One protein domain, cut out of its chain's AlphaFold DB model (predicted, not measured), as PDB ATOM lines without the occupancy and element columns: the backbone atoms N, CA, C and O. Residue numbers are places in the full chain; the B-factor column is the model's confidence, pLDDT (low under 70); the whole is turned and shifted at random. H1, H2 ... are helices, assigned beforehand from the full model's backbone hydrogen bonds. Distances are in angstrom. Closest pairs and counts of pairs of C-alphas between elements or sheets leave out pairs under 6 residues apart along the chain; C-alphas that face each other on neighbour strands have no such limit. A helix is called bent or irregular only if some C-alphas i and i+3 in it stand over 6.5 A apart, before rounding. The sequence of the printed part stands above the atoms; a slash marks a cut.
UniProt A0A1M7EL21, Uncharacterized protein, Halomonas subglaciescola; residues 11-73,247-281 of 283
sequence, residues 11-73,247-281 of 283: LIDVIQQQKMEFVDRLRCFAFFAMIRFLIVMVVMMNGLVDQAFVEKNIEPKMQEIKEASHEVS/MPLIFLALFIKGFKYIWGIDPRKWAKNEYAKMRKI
ATOM      1  N   LEU A  11      44.849  44.223   3.047       58.78
ATOM      2  CA  LEU A  11      43.404  44.418   2.890       58.78
ATOM      3  C   LEU A  11      42.667  43.089   2.680       58.78
ATOM      4  O   LEU A  11      41.564  42.917   3.197       58.78
ATOM      5  N   ILE A  12      43.268  42.137   1.959       67.88
ATOM      6  CA  ILE A  12      42.705  40.790   1.786       67.88
ATOM      7  C   ILE A  12      42.699  40.032   3.117       67.88
ATOM      8  O   ILE A  12      41.676  39.427   3.443       67.88
ATOM      9  N   ASP A  13      43.765  40.127   3.914       67.12
ATOM     10  CA  ASP A  13      43.836  39.496   5.236       67.12
ATOM     11  C   ASP A  13      42.824  40.104   6.216       67.12
ATOM     12  O   ASP A  13      42.111  39.369   6.899       67.12
ATOM     13  N   VAL A  14      42.654  41.432   6.225       68.38
ATOM     14  CA  VAL A  14      41.629  42.101   7.050       68.38
ATOM     15  C   VAL A  14      40.213  41.693   6.622       68.38
ATOM     16  O   VAL A  14      39.371  41.412   7.476       68.38
ATOM     17  N   ILE A  15      39.936  41.585   5.318       68.56
ATOM     18  CA  ILE A  15      38.630  41.132   4.805       68.56
ATOM     19  C   ILE A  15      38.389  39.645   5.120       68.56
ATOM     20  O   ILE A  15      37.259  39.259   5.436       68.56
ATOM     21  N   GLN A  16      39.420  38.795   5.064       67.94
ATOM     22  CA  GLN A  16      39.319  37.381   5.443       67.94
ATOM     23  C   GLN A  16      39.117  37.204   6.951       67.94
ATOM     24  O   GLN A  16      38.249  36.429   7.357       67.94
ATOM     25  N   GLN A  17      39.837  37.962   7.776       70.44
ATOM     26  CA  GLN A  17      39.683  37.957   9.228       70.44
ATOM     27  C   GLN A  17      38.290  38.457   9.637       70.44
ATOM     28  O   GLN A  17      37.621  37.829  10.458       70.44
ATOM     29  N   GLN A  18      37.780  39.511   8.992       68.50
ATOM     30  CA  GLN A  18      36.431  40.022   9.241       68.50
ATOM     31  C   GLN A  18      35.336  39.032   8.793       68.50
ATOM     32  O   GLN A  18      34.306  38.909   9.462       68.50
ATOM     33  N   LYS A  19      35.557  38.284   7.700       68.12
ATOM     34  CA  LYS A  19      34.669  37.186   7.272       68.12
ATOM     35  C   LYS A  19      34.676  36.015   8.257       68.12
ATOM     36  O   LYS A  19      33.603  35.490   8.541       68.12
ATOM     37  N   MET A  20      35.833  35.626   8.787       68.88
ATOM     38  CA  MET A  20      35.953  34.559   9.793       68.88
ATOM     39  C   MET A  20      35.211  34.933  11.086       68.88
ATOM     40  O   MET A  20      34.329  34.200  11.526       68.88
ATOM     41  N   GLU A  21      35.446  36.144  11.596       73.19
ATOM     42  CA  GLU A  21      34.744  36.721  12.754       73.19
ATOM     43  C   GLU A  21      33.220  36.814  12.550       73.19
ATOM     44  O   GLU A  21      32.429  36.671  13.485       73.19
ATOM     45  N   PHE A  22      32.763  37.100  11.328       75.50
ATOM     46  CA  PHE A  22      31.335  37.131  11.005       75.50
ATOM     47  C   PHE A  22      30.722  35.724  10.967       75.50
ATOM     48  O   PHE A  22      29.644  35.510  11.523       75.50
ATOM     49  N   VAL A  23      31.415  34.756  10.358       77.81
ATOM     50  CA  VAL A  23      30.972  33.355  10.290       77.81
ATOM     51  C   VAL A  23      30.887  32.738  11.685       77.81
ATOM     52  O   VAL A  23      29.899  32.067  11.984       77.81
ATOM     53  N   ASP A  24      31.849  33.004  12.567       78.94
ATOM     54  CA  ASP A  24      31.833  32.462  13.927       78.94
ATOM     55  C   ASP A  24      30.750  33.108  14.802       78.94
ATOM     56  O   ASP A  24      30.047  32.406  15.532       78.94
ATOM     57  N   ARG A  25      30.489  34.414  14.649       83.19
ATOM     58  CA  ARG A  25      29.330  35.068  15.289       83.19
ATOM     59  C   ARG A  25      27.997  34.499  14.801       83.19
ATOM     60  O   ARG A  25      27.099  34.273  15.613       83.19
ATOM     61  N   LEU A  26      27.873  34.213  13.503       80.25
ATOM     62  CA  LEU A  26      26.677  33.591  12.927       80.25
ATOM     63  C   LEU A  26      26.486  32.150  13.432       80.25
ATOM     64  O   LEU A  26      25.363  31.755  13.748       80.25
ATOM     65  N   ARG A  27      27.571  31.373  13.565       79.88
ATOM     66  CA  ARG A  27      27.552  30.021  14.155       79.88
ATOM     67  C   ARG A  27      27.130  30.047  15.619       79.88
ATOM     68  O   ARG A  27      26.284  29.246  16.008       79.88
ATOM     69  N   CYS A  28      27.647  30.986  16.412       79.62
ATOM     70  CA  CYS A  28      27.224  31.185  17.799       79.62
ATOM     71  C   CYS A  28      25.738  31.556  17.888       79.62
ATOM     72  O   CYS A  28      25.002  30.960  18.672       79.62
ATOM     73  N   PHE A  29      25.266  32.479  17.046       82.81
ATOM     74  CA  PHE A  29      23.849  32.839  16.981       82.81
ATOM     75  C   PHE A  29      22.962  31.636  16.617       82.81
ATOM     76  O   PHE A  29      21.979  31.359  17.305       82.81
ATOM     77  N   ALA A  30      23.342  30.873  15.588       81.38
ATOM     78  CA  ALA A  30      22.641  29.657  15.184       81.38
ATOM     79  C   ALA A  30      22.640  28.591  16.293       81.38
ATOM     80  O   ALA A  30      21.641  27.900  16.491       81.38
ATOM     81  N   PHE A  31      23.730  28.484  17.055       80.94
ATOM     82  CA  PHE A  31      23.845  27.570  18.189       80.94
ATOM     83  C   PHE A  31      22.903  27.953  19.338       80.94
ATOM     84  O   PHE A  31      22.170  27.099  19.840       80.94
ATOM     85  N   PHE A  32      22.831  29.235  19.708       82.94
ATOM     86  CA  PHE A  32      21.871  29.704  20.713       82.94
ATOM     87  C   PHE A  32      20.418  29.531  20.256       82.94
ATOM     88  O   PHE A  32      19.570  29.104  21.043       82.94
ATOM     89  N   ALA A  33      20.126  29.800  18.980       83.81
ATOM     90  CA  ALA A  33      18.806  29.564  18.401       83.81
ATOM     91  C   ALA A  33      18.420  28.074  18.454       83.81
ATOM     92  O   ALA A  33      17.298  27.733  18.832       83.81
ATOM     93  N   MET A  34      19.366  27.180  18.155       84.06
ATOM     94  CA  MET A  34      19.188  25.732  18.260       84.06
ATOM     95  C   MET A  34      18.913  25.281  19.696       84.06
ATOM     96  O   MET A  34      17.982  24.507  19.909       84.06
ATOM     97  N   ILE A  35      19.676  25.766  20.682       83.38
ATOM     98  CA  ILE A  35      19.445  25.441  22.100       83.38
ATOM     99  C   ILE A  35      18.039  25.870  22.521       83.38
ATOM    100  O   ILE A  35      17.314  25.090  23.139       83.38
ATOM    101  N   ARG A  36      17.622  27.087  22.156       85.44
ATOM    102  CA  ARG A  36      16.283  27.593  22.476       85.44
ATOM    103  C   ARG A  36      15.191  26.697  21.890       85.44
ATOM    104  O   ARG A  36      14.232  26.375  22.585       85.44
ATOM    105  N   PHE A  37      15.354  26.266  20.642       85.19
ATOM    106  CA  PHE A  37      14.418  25.349  19.992       85.19
ATOM    107  C   PHE A  37      14.393  23.966  20.662       85.19
ATOM    108  O   PHE A  37      13.323  23.412  20.900       85.19
ATOM    109  N   LEU A  38      15.560  23.436  21.037       83.81
ATOM    110  CA  LEU A  38      15.702  22.167  21.755       83.81
ATOM    111  C   LEU A  38      14.984  22.179  23.114       83.81
ATOM    112  O   LEU A  38      14.302  21.213  23.442       83.81
ATOM    113  N   ILE A  39      15.082  23.271  23.879       82.62
ATOM    114  CA  ILE A  39      14.377  23.412  25.164       82.62
ATOM    115  C   ILE A  39      12.858  23.362  24.953       82.62
ATOM    116  O   ILE A  39      12.165  22.616  25.641       82.62
ATOM    117  N   VAL A  40      12.341  24.112  23.974       86.50
ATOM    118  CA  VAL A  40      10.902  24.125  23.657       86.50
ATOM    119  C   VAL A  40      10.424  22.741  23.209       86.50
ATOM    120  O   VAL A  40       9.370  22.285  23.648       86.50
ATOM    121  N   MET A  41      11.215  22.039  22.394       82.50
ATOM    122  CA  MET A  41      10.904  20.678  21.952       82.50
ATOM    123  C   MET A  41      10.812  19.696  23.128       82.50
ATOM    124  O   MET A  41       9.878  18.899  23.175       82.50
ATOM    125  N   VAL A  42      11.739  19.759  24.092       83.19
ATOM    126  CA  VAL A  42      11.708  18.900  25.289       83.19
ATOM    127  C   VAL A  42      10.449  19.153  26.109       83.19
ATOM    128  O   VAL A  42       9.779  18.200  26.493       83.19
ATOM    129  N   VAL A  43      10.089  20.419  26.334       82.69
ATOM    130  CA  VAL A  43       8.872  20.778  27.080       82.69
ATOM    131  C   VAL A  43       7.618  20.262  26.369       82.69
ATOM    132  O   VAL A  43       6.761  19.656  27.007       82.69
ATOM    133  N   MET A  44       7.529  20.433  25.047       82.25
ATOM    134  CA  MET A  44       6.392  19.955  24.255       82.25
ATOM    135  C   MET A  44       6.278  18.426  24.280       82.25
ATOM    136  O   MET A  44       5.196  17.877  24.466       82.25
ATOM    137  N   MET A  45       7.402  17.728  24.128       78.31
ATOM    138  CA  MET A  45       7.447  16.271  24.148       78.31
ATOM    139  C   MET A  45       7.134  15.716  25.545       78.31
ATOM    140  O   MET A  45       6.484  14.682  25.654       78.31
ATOM    141  N   ASN A  46       7.526  16.424  26.608       78.31
ATOM    142  CA  ASN A  46       7.159  16.094  27.983       78.31
ATOM    143  C   ASN A  46       5.654  16.256  28.222       78.31
ATOM    144  O   ASN A  46       5.022  15.344  28.745       78.31
ATOM    145  N   GLY A  47       5.062  17.345  27.723       76.75
ATOM    146  CA  GLY A  47       3.612  17.537  27.751       76.75
ATOM    147  C   GLY A  47       2.844  16.443  27.000       76.75
ATOM    148  O   GLY A  47       1.857  15.927  27.512       76.75
ATOM    149  N   LEU A  48       3.326  16.020  25.822       75.19
ATOM    150  CA  LEU A  48       2.707  14.928  25.056       75.19
ATOM    151  C   LEU A  48       2.778  13.579  25.784       75.19
ATOM    152  O   LEU A  48       1.824  12.807  25.729       75.19
ATOM    153  N   VAL A  49       3.893  13.286  26.457       69.50
ATOM    154  CA  VAL A  49       4.051  12.051  27.241       69.50
ATOM    155  C   VAL A  49       3.139  12.068  28.466       69.50
ATOM    156  O   VAL A  49       2.456  11.075  28.715       69.50
ATOM    157  N   ASP A  50       3.070  13.190  29.180       68.62
ATOM    158  CA  ASP A  50       2.195  13.333  30.345       68.62
ATOM    159  C   ASP A  50       0.712  13.201  29.942       68.62
ATOM    160  O   ASP A  50      -0.031  12.427  30.545       68.62
ATOM    161  N   GLN A  51       0.290  13.815  28.835       69.19
ATOM    162  CA  GLN A  51      -1.091  13.703  28.358       69.19
ATOM    163  C   GLN A  51      -1.436  12.300  27.814       69.19
ATOM    164  O   GLN A  51      -2.537  11.786  28.031       69.19
ATOM    165  N   ALA A  52      -0.513  11.657  27.088       67.81
ATOM    166  CA  ALA A  52      -0.763  10.353  26.469       67.81
ATOM    167  C   ALA A  52      -0.708   9.187  27.469       67.81
ATOM    168  O   ALA A  52      -1.408   8.188  27.278       67.81
ATOM    169  N   PHE A  53       0.107   9.296  28.521       62.81
ATOM    170  CA  PHE A  53       0.354   8.191  29.447       62.81
ATOM    171  C   PHE A  53      -0.139   8.442  30.872       62.81
ATOM    172  O   PHE A  53      -0.628   7.489  31.482       62.81
ATOM    173  N   VAL A  54      -0.039   9.669  31.396       60.12
ATOM    174  CA  VAL A  54      -0.287   9.960  32.818       60.12
ATOM    175  C   VAL A  54      -1.757  10.272  33.084       60.12
ATOM    176  O   VAL A  54      -2.413   9.549  33.832       60.12
ATOM    177  N   GLU A  55      -2.311  11.260  32.396       58.25
ATOM    178  CA  GLU A  55      -3.667  11.763  32.667       58.25
ATOM    179  C   GLU A  55      -4.764  10.743  32.292       58.25
ATOM    180  O   GLU A  55      -5.745  10.558  33.006       58.25
ATOM    181  N   LYS A  56      -4.567   9.973  31.209       58.22
ATOM    182  CA  LYS A  56      -5.561   8.990  30.730       58.22
ATOM    183  C   LYS A  56      -5.585   7.648  31.463       58.22
ATOM    184  O   LYS A  56      -6.577   6.933  31.342       58.22
ATOM    185  N   ASN A  57      -4.516   7.256  32.158       54.41
ATOM    186  CA  ASN A  57      -4.402   5.897  32.713       54.41
ATOM    187  C   ASN A  57      -4.143   5.842  34.224       54.41
ATOM    188  O   ASN A  57      -4.327   4.773  34.805       54.41
ATOM    189  N   ILE A  58      -3.688   6.935  34.850       54.78
ATOM    190  CA  ILE A  58      -3.181   6.915  36.232       54.78
ATOM    191  C   ILE A  58      -4.184   7.525  37.206       54.78
ATOM    192  O   ILE A  58      -4.507   6.913  38.220       54.78
ATOM    193  N   GLU A  59      -4.693   8.713  36.899       58.09
ATOM    194  CA  GLU A  59      -5.546   9.495  37.799       58.09
ATOM    195  C   GLU A  59      -6.881   8.819  38.151       58.09
ATOM    196  O   GLU A  59      -7.142   8.642  39.344       58.09
ATOM    197  N   PRO A  60      -7.678   8.323  37.179       59.25
ATOM    198  CA  PRO A  60      -8.939   7.655  37.503       59.25
ATOM    199  C   PRO A  60      -8.725   6.360  38.300       59.25
ATOM    200  O   PRO A  60      -9.468   6.073  39.233       59.25
ATOM    201  N   LYS A  61      -7.654   5.614  38.005       55.41
ATOM    202  CA  LYS A  61      -7.350   4.349  38.690       55.41
ATOM    203  C   LYS A  61      -6.823   4.549  40.112       55.41
ATOM    204  O   LYS A  61      -7.078   3.729  40.984       55.41
ATOM    205  N   MET A  62      -6.098   5.637  40.372       52.12
ATOM    206  CA  MET A  62      -5.631   5.984  41.719       52.12
ATOM    207  C   MET A  62      -6.791   6.413  42.627       52.12
ATOM    208  O   MET A  62      -6.753   6.185  43.835       52.12
ATOM    209  N   GLN A  63      -7.813   7.041  42.048       58.66
ATOM    210  CA  GLN A  63      -9.005   7.464  42.769       58.66
ATOM    211  C   GLN A  63      -9.898   6.271  43.136       58.66
ATOM    212  O   GLN A  63     -10.254   6.136  44.302       58.66
ATOM    213  N   GLU A  64     -10.108   5.339  42.203       55.94
ATOM    214  CA  GLU A  64     -10.805   4.066  42.448       55.94
ATOM    215  C   GLU A  64     -10.130   3.243  43.570       55.94
ATOM    216  O   GLU A  64     -10.793   2.700  44.450       55.94
ATOM    217  N   ILE A  65      -8.790   3.238  43.624       55.47
ATOM    218  CA  ILE A  65      -8.021   2.575  44.695       55.47
ATOM    219  C   ILE A  65      -8.191   3.277  46.053       55.47
ATOM    220  O   ILE A  65      -8.298   2.614  47.088       55.47
ATOM    221  N   LYS A  66      -8.202   4.615  46.080       53.69
ATOM    222  CA  LYS A  66      -8.420   5.375  47.321       53.69
ATOM    223  C   LYS A  66      -9.828   5.159  47.864       53.69
ATOM    224  O   LYS A  66      -9.973   5.015  49.073       53.69
ATOM    225  N   GLU A  67     -10.823   5.101  46.989       58.59
ATOM    226  CA  GLU A  67     -12.220   4.851  47.349       58.59
ATOM    227  C   GLU A  67     -12.402   3.429  47.902       58.59
ATOM    228  O   GLU A  67     -12.887   3.282  49.025       58.59
ATOM    229  N   ALA A  68     -11.868   2.404  47.228       54.16
ATOM    230  CA  ALA A  68     -11.910   1.018  47.711       54.16
ATOM    231  C   ALA A  68     -11.185   0.825  49.061       54.16
ATOM    232  O   ALA A  68     -11.633   0.078  49.931       54.16
ATOM    233  N   SER A  69     -10.065   1.524  49.285       47.34
ATOM    234  CA  SER A  69      -9.351   1.480  50.570       47.34
ATOM    235  C   SER A  69     -10.092   2.223  51.688       47.34
ATOM    236  O   SER A  69      -9.935   1.880  52.866       47.34
ATOM    237  N   HIS A  70     -10.865   3.255  51.347       48.84
ATOM    238  CA  HIS A  70     -11.643   4.029  52.308       48.84
ATOM    239  C   HIS A  70     -12.892   3.261  52.761       48.84
ATOM    240  O   HIS A  70     -13.208   3.275  53.950       48.84
ATOM    241  N   GLU A  71     -13.529   2.519  51.854       49.97
ATOM    242  CA  GLU A  71     -14.662   1.630  52.137       49.97
ATOM    243  C   GLU A  71     -14.267   0.521  53.132       49.97
ATOM    244  O   GLU A  71     -14.875   0.373  54.192       49.97
ATOM    245  N   VAL A  72     -13.124  -0.136  52.902       49.75
ATOM    246  CA  VAL A  72     -12.571  -1.160  53.816       49.75
ATOM    247  C   VAL A  72     -12.228  -0.599  55.207       49.75
ATOM    248  O   VAL A  72     -12.266  -1.326  56.202       49.75
ATOM    249  N   SER A  73     -11.896   0.691  55.297       41.97
ATOM    250  CA  SER A  73     -11.542   1.359  56.558       41.97
ATOM    251  C   SER A  73     -12.768   1.821  57.355       41.97
ATOM    252  O   SER A  73     -12.683   2.008  58.573       41.97
ATOM    253  N   MET A 247      13.819  10.158  26.666       77.00
ATOM    254  CA  MET A 247      13.785  11.593  26.358       77.00
ATOM    255  C   MET A 247      15.165  12.275  26.461       77.00
ATOM    256  O   MET A 247      15.550  12.936  25.490       77.00
ATOM    257  N   PRO A 248      15.970  12.085  27.529       78.12
ATOM    258  CA  PRO A 248      17.332  12.620  27.568       78.12
ATOM    259  C   PRO A 248      18.235  12.050  26.470       78.12
ATOM    260  O   PRO A 248      19.068  12.776  25.930       78.12
ATOM    261  N   LEU A 249      18.053  10.777  26.088       83.12
ATOM    262  CA  LEU A 249      18.810  10.172  24.990       83.12
ATOM    263  C   LEU A 249      18.497  10.822  23.641       83.12
ATOM    264  O   LEU A 249      19.415  11.119  22.876       83.12
ATOM    265  N   ILE A 250      17.213  11.048  23.345       83.62
ATOM    266  CA  ILE A 250      16.782  11.713  22.110       83.62
ATOM    267  C   ILE A 250      17.306  13.147  22.085       83.62
ATOM    268  O   ILE A 250      17.871  13.572  21.076       83.62
ATOM    269  N   PHE A 251      17.191  13.868  23.204       83.06
ATOM    270  CA  PHE A 251      17.748  15.209  23.344       83.06
ATOM    271  C   PHE A 251      19.254  15.228  23.066       83.06
ATOM    272  O   PHE A 251      19.720  16.014  22.242       83.06
ATOM    273  N   LEU A 252      20.011  14.316  23.682       84.38
ATOM    274  CA  LEU A 252      21.454  14.211  23.490       84.38
ATOM    275  C   LEU A 252      21.814  13.866  22.037       84.38
ATOM    276  O   LEU A 252      22.739  14.445  21.466       84.38
ATOM    277  N   ALA A 253      21.074  12.950  21.411       84.94
ATOM    278  CA  ALA A 253      21.288  12.565  20.021       84.94
ATOM    279  C   ALA A 253      21.023  13.733  19.055       84.94
ATOM    280  O   ALA A 253      21.831  13.988  18.156       84.94
ATOM    281  N   LEU A 254      19.926  14.469  19.254       83.88
ATOM    282  CA  LEU A 254      19.591  15.655  18.465       83.88
ATOM    283  C   LEU A 254      20.597  16.782  18.687       83.88
ATOM    284  O   LEU A 254      21.016  17.410  17.717       83.88
ATOM    285  N   PHE A 255      21.046  16.982  19.925       83.56
ATOM    286  CA  PHE A 255      22.081  17.954  20.258       83.56
ATOM    287  C   PHE A 255      23.396  17.650  19.528       83.56
ATOM    288  O   PHE A 255      23.949  18.530  18.875       83.56
ATOM    289  N   ILE A 256      23.863  16.395  19.543       83.38
ATOM    290  CA  ILE A 256      25.081  15.985  18.821       83.38
ATOM    291  C   ILE A 256      24.924  16.199  17.310       83.38
ATOM    292  O   ILE A 256      25.840  16.702  16.653       83.38
ATOM    293  N   LYS A 257      23.770  15.826  16.743       82.75
ATOM    294  CA  LYS A 257      23.502  15.976  15.306       82.75
ATOM    295  C   LYS A 257      23.441  17.450  14.899       82.75
ATOM    296  O   LYS A 257      24.018  17.819  13.879       82.75
ATOM    297  N   GLY A 258      22.795  18.282  15.711       82.31
ATOM    298  CA  GLY A 258      22.724  19.725  15.520       82.31
ATOM    299  C   GLY A 258      24.093  20.395  15.638       82.31
ATOM    300  O   GLY A 258      24.482  21.163  14.761       82.31
ATOM    301  N   PHE A 259      24.875  20.024  16.651       80.38
ATOM    302  CA  PHE A 259      26.236  20.518  16.828       80.38
ATOM    303  C   PHE A 259      27.115  20.192  15.615       80.38
ATOM    304  O   PHE A 259      27.761  21.081  15.063       80.38
ATOM    305  N   LYS A 260      27.074  18.941  15.134       81.12
ATOM    306  CA  LYS A 260      27.792  18.527  13.920       81.12
ATOM    307  C   LYS A 260      27.347  19.319  12.688       81.12
ATOM    308  O   LYS A 260      28.179  19.618  11.840       81.12
ATOM    309  N   TYR A 261      26.063  19.654  12.577       81.81
ATOM    310  CA  TYR A 261      25.537  20.418  11.446       81.81
ATOM    311  C   TYR A 261      26.006  21.882  11.451       81.81
ATOM    312  O   TYR A 261      26.394  22.393  10.407       81.81
ATOM    313  N   ILE A 262      26.025  22.544  12.615       80.56
ATOM    314  CA  ILE A 262      26.471  23.946  12.732       80.56
ATOM    315  C   ILE A 262      27.993  24.066  12.582       80.56
ATOM    316  O   ILE A 262      28.481  24.976  11.911       80.56
ATOM    317  N   TRP A 263      28.743  23.161  13.214       74.38
ATOM    318  CA  TRP A 263      30.197  23.282  13.341       74.38
ATOM    319  C   TRP A 263      30.979  22.437  12.331       74.38
ATOM    320  O   TRP A 263      32.183  22.623  12.194       74.38
ATOM    321  N   GLY A 264      30.338  21.491  11.636       70.50
ATOM    322  CA  GLY A 264      30.994  20.579  10.685       70.50
ATOM    323  C   GLY A 264      31.981  19.592  11.322       70.50
ATOM    324  O   GLY A 264      32.579  18.773  10.626       70.50
ATOM    325  N   ILE A 265      32.150  19.643  12.645       69.69
ATOM    326  CA  ILE A 265      33.102  18.848  13.422       69.69
ATOM    327  C   ILE A 265      32.317  17.865  14.287       69.69
ATOM    328  O   ILE A 265      31.278  18.197  14.854       69.69
ATOM    329  N   ASP A 266      32.814  16.633  14.388       72.00
ATOM    330  CA  ASP A 266      32.226  15.624  15.261       72.00
ATOM    331  C   ASP A 266      32.622  15.921  16.723       72.00
ATOM    332  O   ASP A 266      33.805  15.779  17.064       72.00
ATOM    333  N   PRO A 267      31.681  16.328  17.599       65.12
ATOM    334  CA  PRO A 267      31.998  16.737  18.968       65.12
ATOM    335  C   PRO A 267      32.672  15.615  19.763       65.12
ATOM    336  O   PRO A 267      33.487  15.888  20.640       65.12
ATOM    337  N   ARG A 268      32.417  14.345  19.410       68.56
ATOM    338  CA  ARG A 268      33.081  13.187  20.029       68.56
ATOM    339  C   ARG A 268      34.571  13.126  19.694       68.56
ATOM    340  O   ARG A 268      35.380  12.786  20.553       68.56
ATOM    341  N   LYS A 269      34.947  13.453  18.452       72.88
ATOM    342  CA  LYS A 269      36.353  13.485  18.017       72.88
ATOM    343  C   LYS A 269      37.077  14.701  18.581       72.88
ATOM    344  O   LYS A 269      38.223  14.575  18.996       72.88
ATOM    345  N   TRP A 270      36.397  15.846  18.636       71.44
ATOM    346  CA  TRP A 270      36.931  17.060  19.249       71.44
ATOM    347  C   TRP A 270      37.193  16.867  20.750       71.44
ATOM    348  O   TRP A 270      38.321  17.063  21.188       71.44
ATOM    349  N   ALA A 271      36.218  16.345  21.505       72.31
ATOM    350  CA  ALA A 271      36.382  16.051  22.929       72.31
ATOM    351  C   ALA A 271      37.506  15.035  23.198       72.31
ATOM    352  O   ALA A 271      38.288  15.218  24.127       72.31
ATOM    353  N   LYS A 272      37.639  13.991  22.364       75.06
ATOM    354  CA  LYS A 272      38.723  13.001  22.483       75.06
ATOM    355  C   LYS A 272      40.102  13.609  22.202       75.06
ATOM    356  O   LYS A 272      41.061  13.271  22.891       75.06
ATOM    357  N   ASN A 273      40.202  14.492  21.212       74.12
ATOM    358  CA  ASN A 273      41.449  15.183  20.889       74.12
ATOM    359  C   ASN A 273      41.851  16.180  21.980       74.12
ATOM    360  O   ASN A 273      43.034  16.285  22.285       74.12
ATOM    361  N   GLU A 274      40.886  16.864  22.592       73.56
ATOM    362  CA  GLU A 274      41.160  17.812  23.672       73.56
ATOM    363  C   GLU A 274      41.553  17.095  24.972       73.56
ATOM    364  O   GLU A 274      42.550  17.455  25.592       73.56
ATOM    365  N   TYR A 275      40.883  15.987  25.315       74.06
ATOM    366  CA  TYR A 275      41.309  15.112  26.419       74.06
ATOM    367  C   TYR A 275      42.719  14.544  26.204       74.06
ATOM    368  O   TYR A 275      43.522  14.492  27.133       74.06
ATOM    369  N   ALA A 276      43.047  14.131  24.975       74.88
ATOM    370  CA  ALA A 276      44.382  13.639  24.642       74.88
ATOM    371  C   ALA A 276      45.457  14.739  24.699       74.88
ATOM    372  O   ALA A 276      46.609  14.439  25.005       74.88
ATOM    373  N   LYS A 277      45.101  16.001  24.420       75.06
ATOM    374  CA  LYS A 277      45.996  17.152  24.599       75.06
ATOM    375  C   LYS A 277      46.231  17.467  26.070       75.06
ATOM    376  O   LYS A 277      47.382  17.640  26.443       75.06
ATOM    377  N   MET A 278      45.184  17.494  26.898       71.75
ATOM    378  CA  MET A 278      45.335  17.773  28.332       71.75
ATOM    379  C   MET A 278      46.168  16.701  29.040       71.75
ATOM    380  O   MET A 278      47.059  17.038  29.808       71.75
ATOM    381  N   ARG A 279      45.989  15.421  28.689       71.44
ATOM    382  CA  ARG A 279      46.809  14.329  29.237       71.44
ATOM    383  C   ARG A 279      48.296  14.418  28.858       71.44
ATOM    384  O   ARG A 279      49.134  13.954  29.612       71.44
ATOM    385  N   LYS A 280      48.635  15.018  27.711       63.81
ATOM    386  CA  LYS A 280      50.031  15.261  27.295       63.81
ATOM    387  C   LYS A 280      50.677  16.481  27.958       63.81
ATOM    388  O   LYS A 280      51.851  16.722  27.724       63.81
ATOM    389  N   ILE A 281      49.907  17.285  28.690       61.44
ATOM    390  CA  ILE A 281      50.404  18.456  29.427       61.44
ATOM    391  C   ILE A 281      50.717  18.076  30.891       61.44
ATOM    392  O   ILE A 281      51.438  18.803  31.566       61.44
TER     393      ILE A 281
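AT A GLANCE: This is residues 11 to 73 and 247 to 281 of the 283 residues of an uncharacterized protein of Halomonas subglaciescola (UniProt A0A1M7EL21). One very long helix, H1, makes most of the length of this model, and H2 carries that line on past its end after a tight link; H3 packs along H1 at residues 27 to 42, running back beside it. From the end of H3, H4 turns away to the side, about perpendicular to H3, and its residues 269 to 279 stick out with the last two printed residues, 280 and 281. The printed part has 98 residues with four named helices, in the order H1, H2, H3, H4, and no named strand, which is the class all helix. The whole is extended, with a radius of gyration of the C-alphas of 24.5 A, and the C-alphas span 87 by 34 by 17 A, a rod in outline.

IN THESE COORDINATES: Find C-alpha 11 at (43.404, 44.418, 2.890), the first printed residue; from there H1 runs through residues 11 to 55, and its first and last C-alphas are 64.6 A apart. It ends at C-alpha 55, at (-3.667, 11.763, 32.667). H1 is irregular, but only just: look near its end, where C-alphas 52 and 55 are 7.0 A apart, against about 5 A in a regular helix. Past the link of residues 56 to 58 you reach H2, residues 59 to 73, with 21.3 A from first to last C-alpha. The next printed residue is Met 247, where H3 begins; H3 holds residues 247 to 263 and measures 24.0 A from first to last C-alpha. After residues 264 to 266 comes H4, residues 267 to 279, 18.2 A long, which ends at C-alpha 279 at (46.809, 14.329, 29.237).

HOW THE PARTS SIT: Begin with H1, the longest helix, and look at its residues 27 to 42, the part with which it touches H3. There are 10 pairs of C-alphas within 8 A between the two helices. The closest C-alphas are those of Arg 27 and Ile 262, 6.3 A apart. H1 and H3 stand at a shallow tilt of 16 degrees and run opposite ways, with their centres 10.6 A apart. H1 and H2 meet only through their link, and H2 touches no helix. In H3, find residues 256 to 260, the part with which it touches H4; H4 touches H3 with residue 267 alone. H3 and H4 only just touch, with 3 pairs of C-alphas within 8 A, the closest being those of Lys 260 and Pro 267, 6.8 A apart. Their lines are about perpendicular, at 83 degrees. H4 is apart from H1 and from H2, and H2 and H3 are apart too. In the backbone, each O i to N i+4 pair of H2, H3 and H4 is within hydrogen-bond range, and in H1 40 of 41 are.

THE WHOLE: The two C-alphas farthest apart are those of Leu 11 and Val 72, at 88.3 A, while the first and last printed C-alphas, of Leu 11 and Ile 281, are 37.8 A apart. Residues 11 to 23 of H1 stand free, and so do residues 50 to 73, of which 50 to 55 belong to H1 and 59 to 73 to H2. Residues 74 to 246 are cut out, and C-alphas 73 and 247 are 40.7 A apart across the cut. Of the links that are printed whole, H1 to H2 and H3 to H4 are both tight. The mean pLDDT of the printed part is 71.8, and 39 residues are under 70, among them residues 11 to 16 and residues 49 to 73; H2 has a mean of 53, and H3 has one of 82.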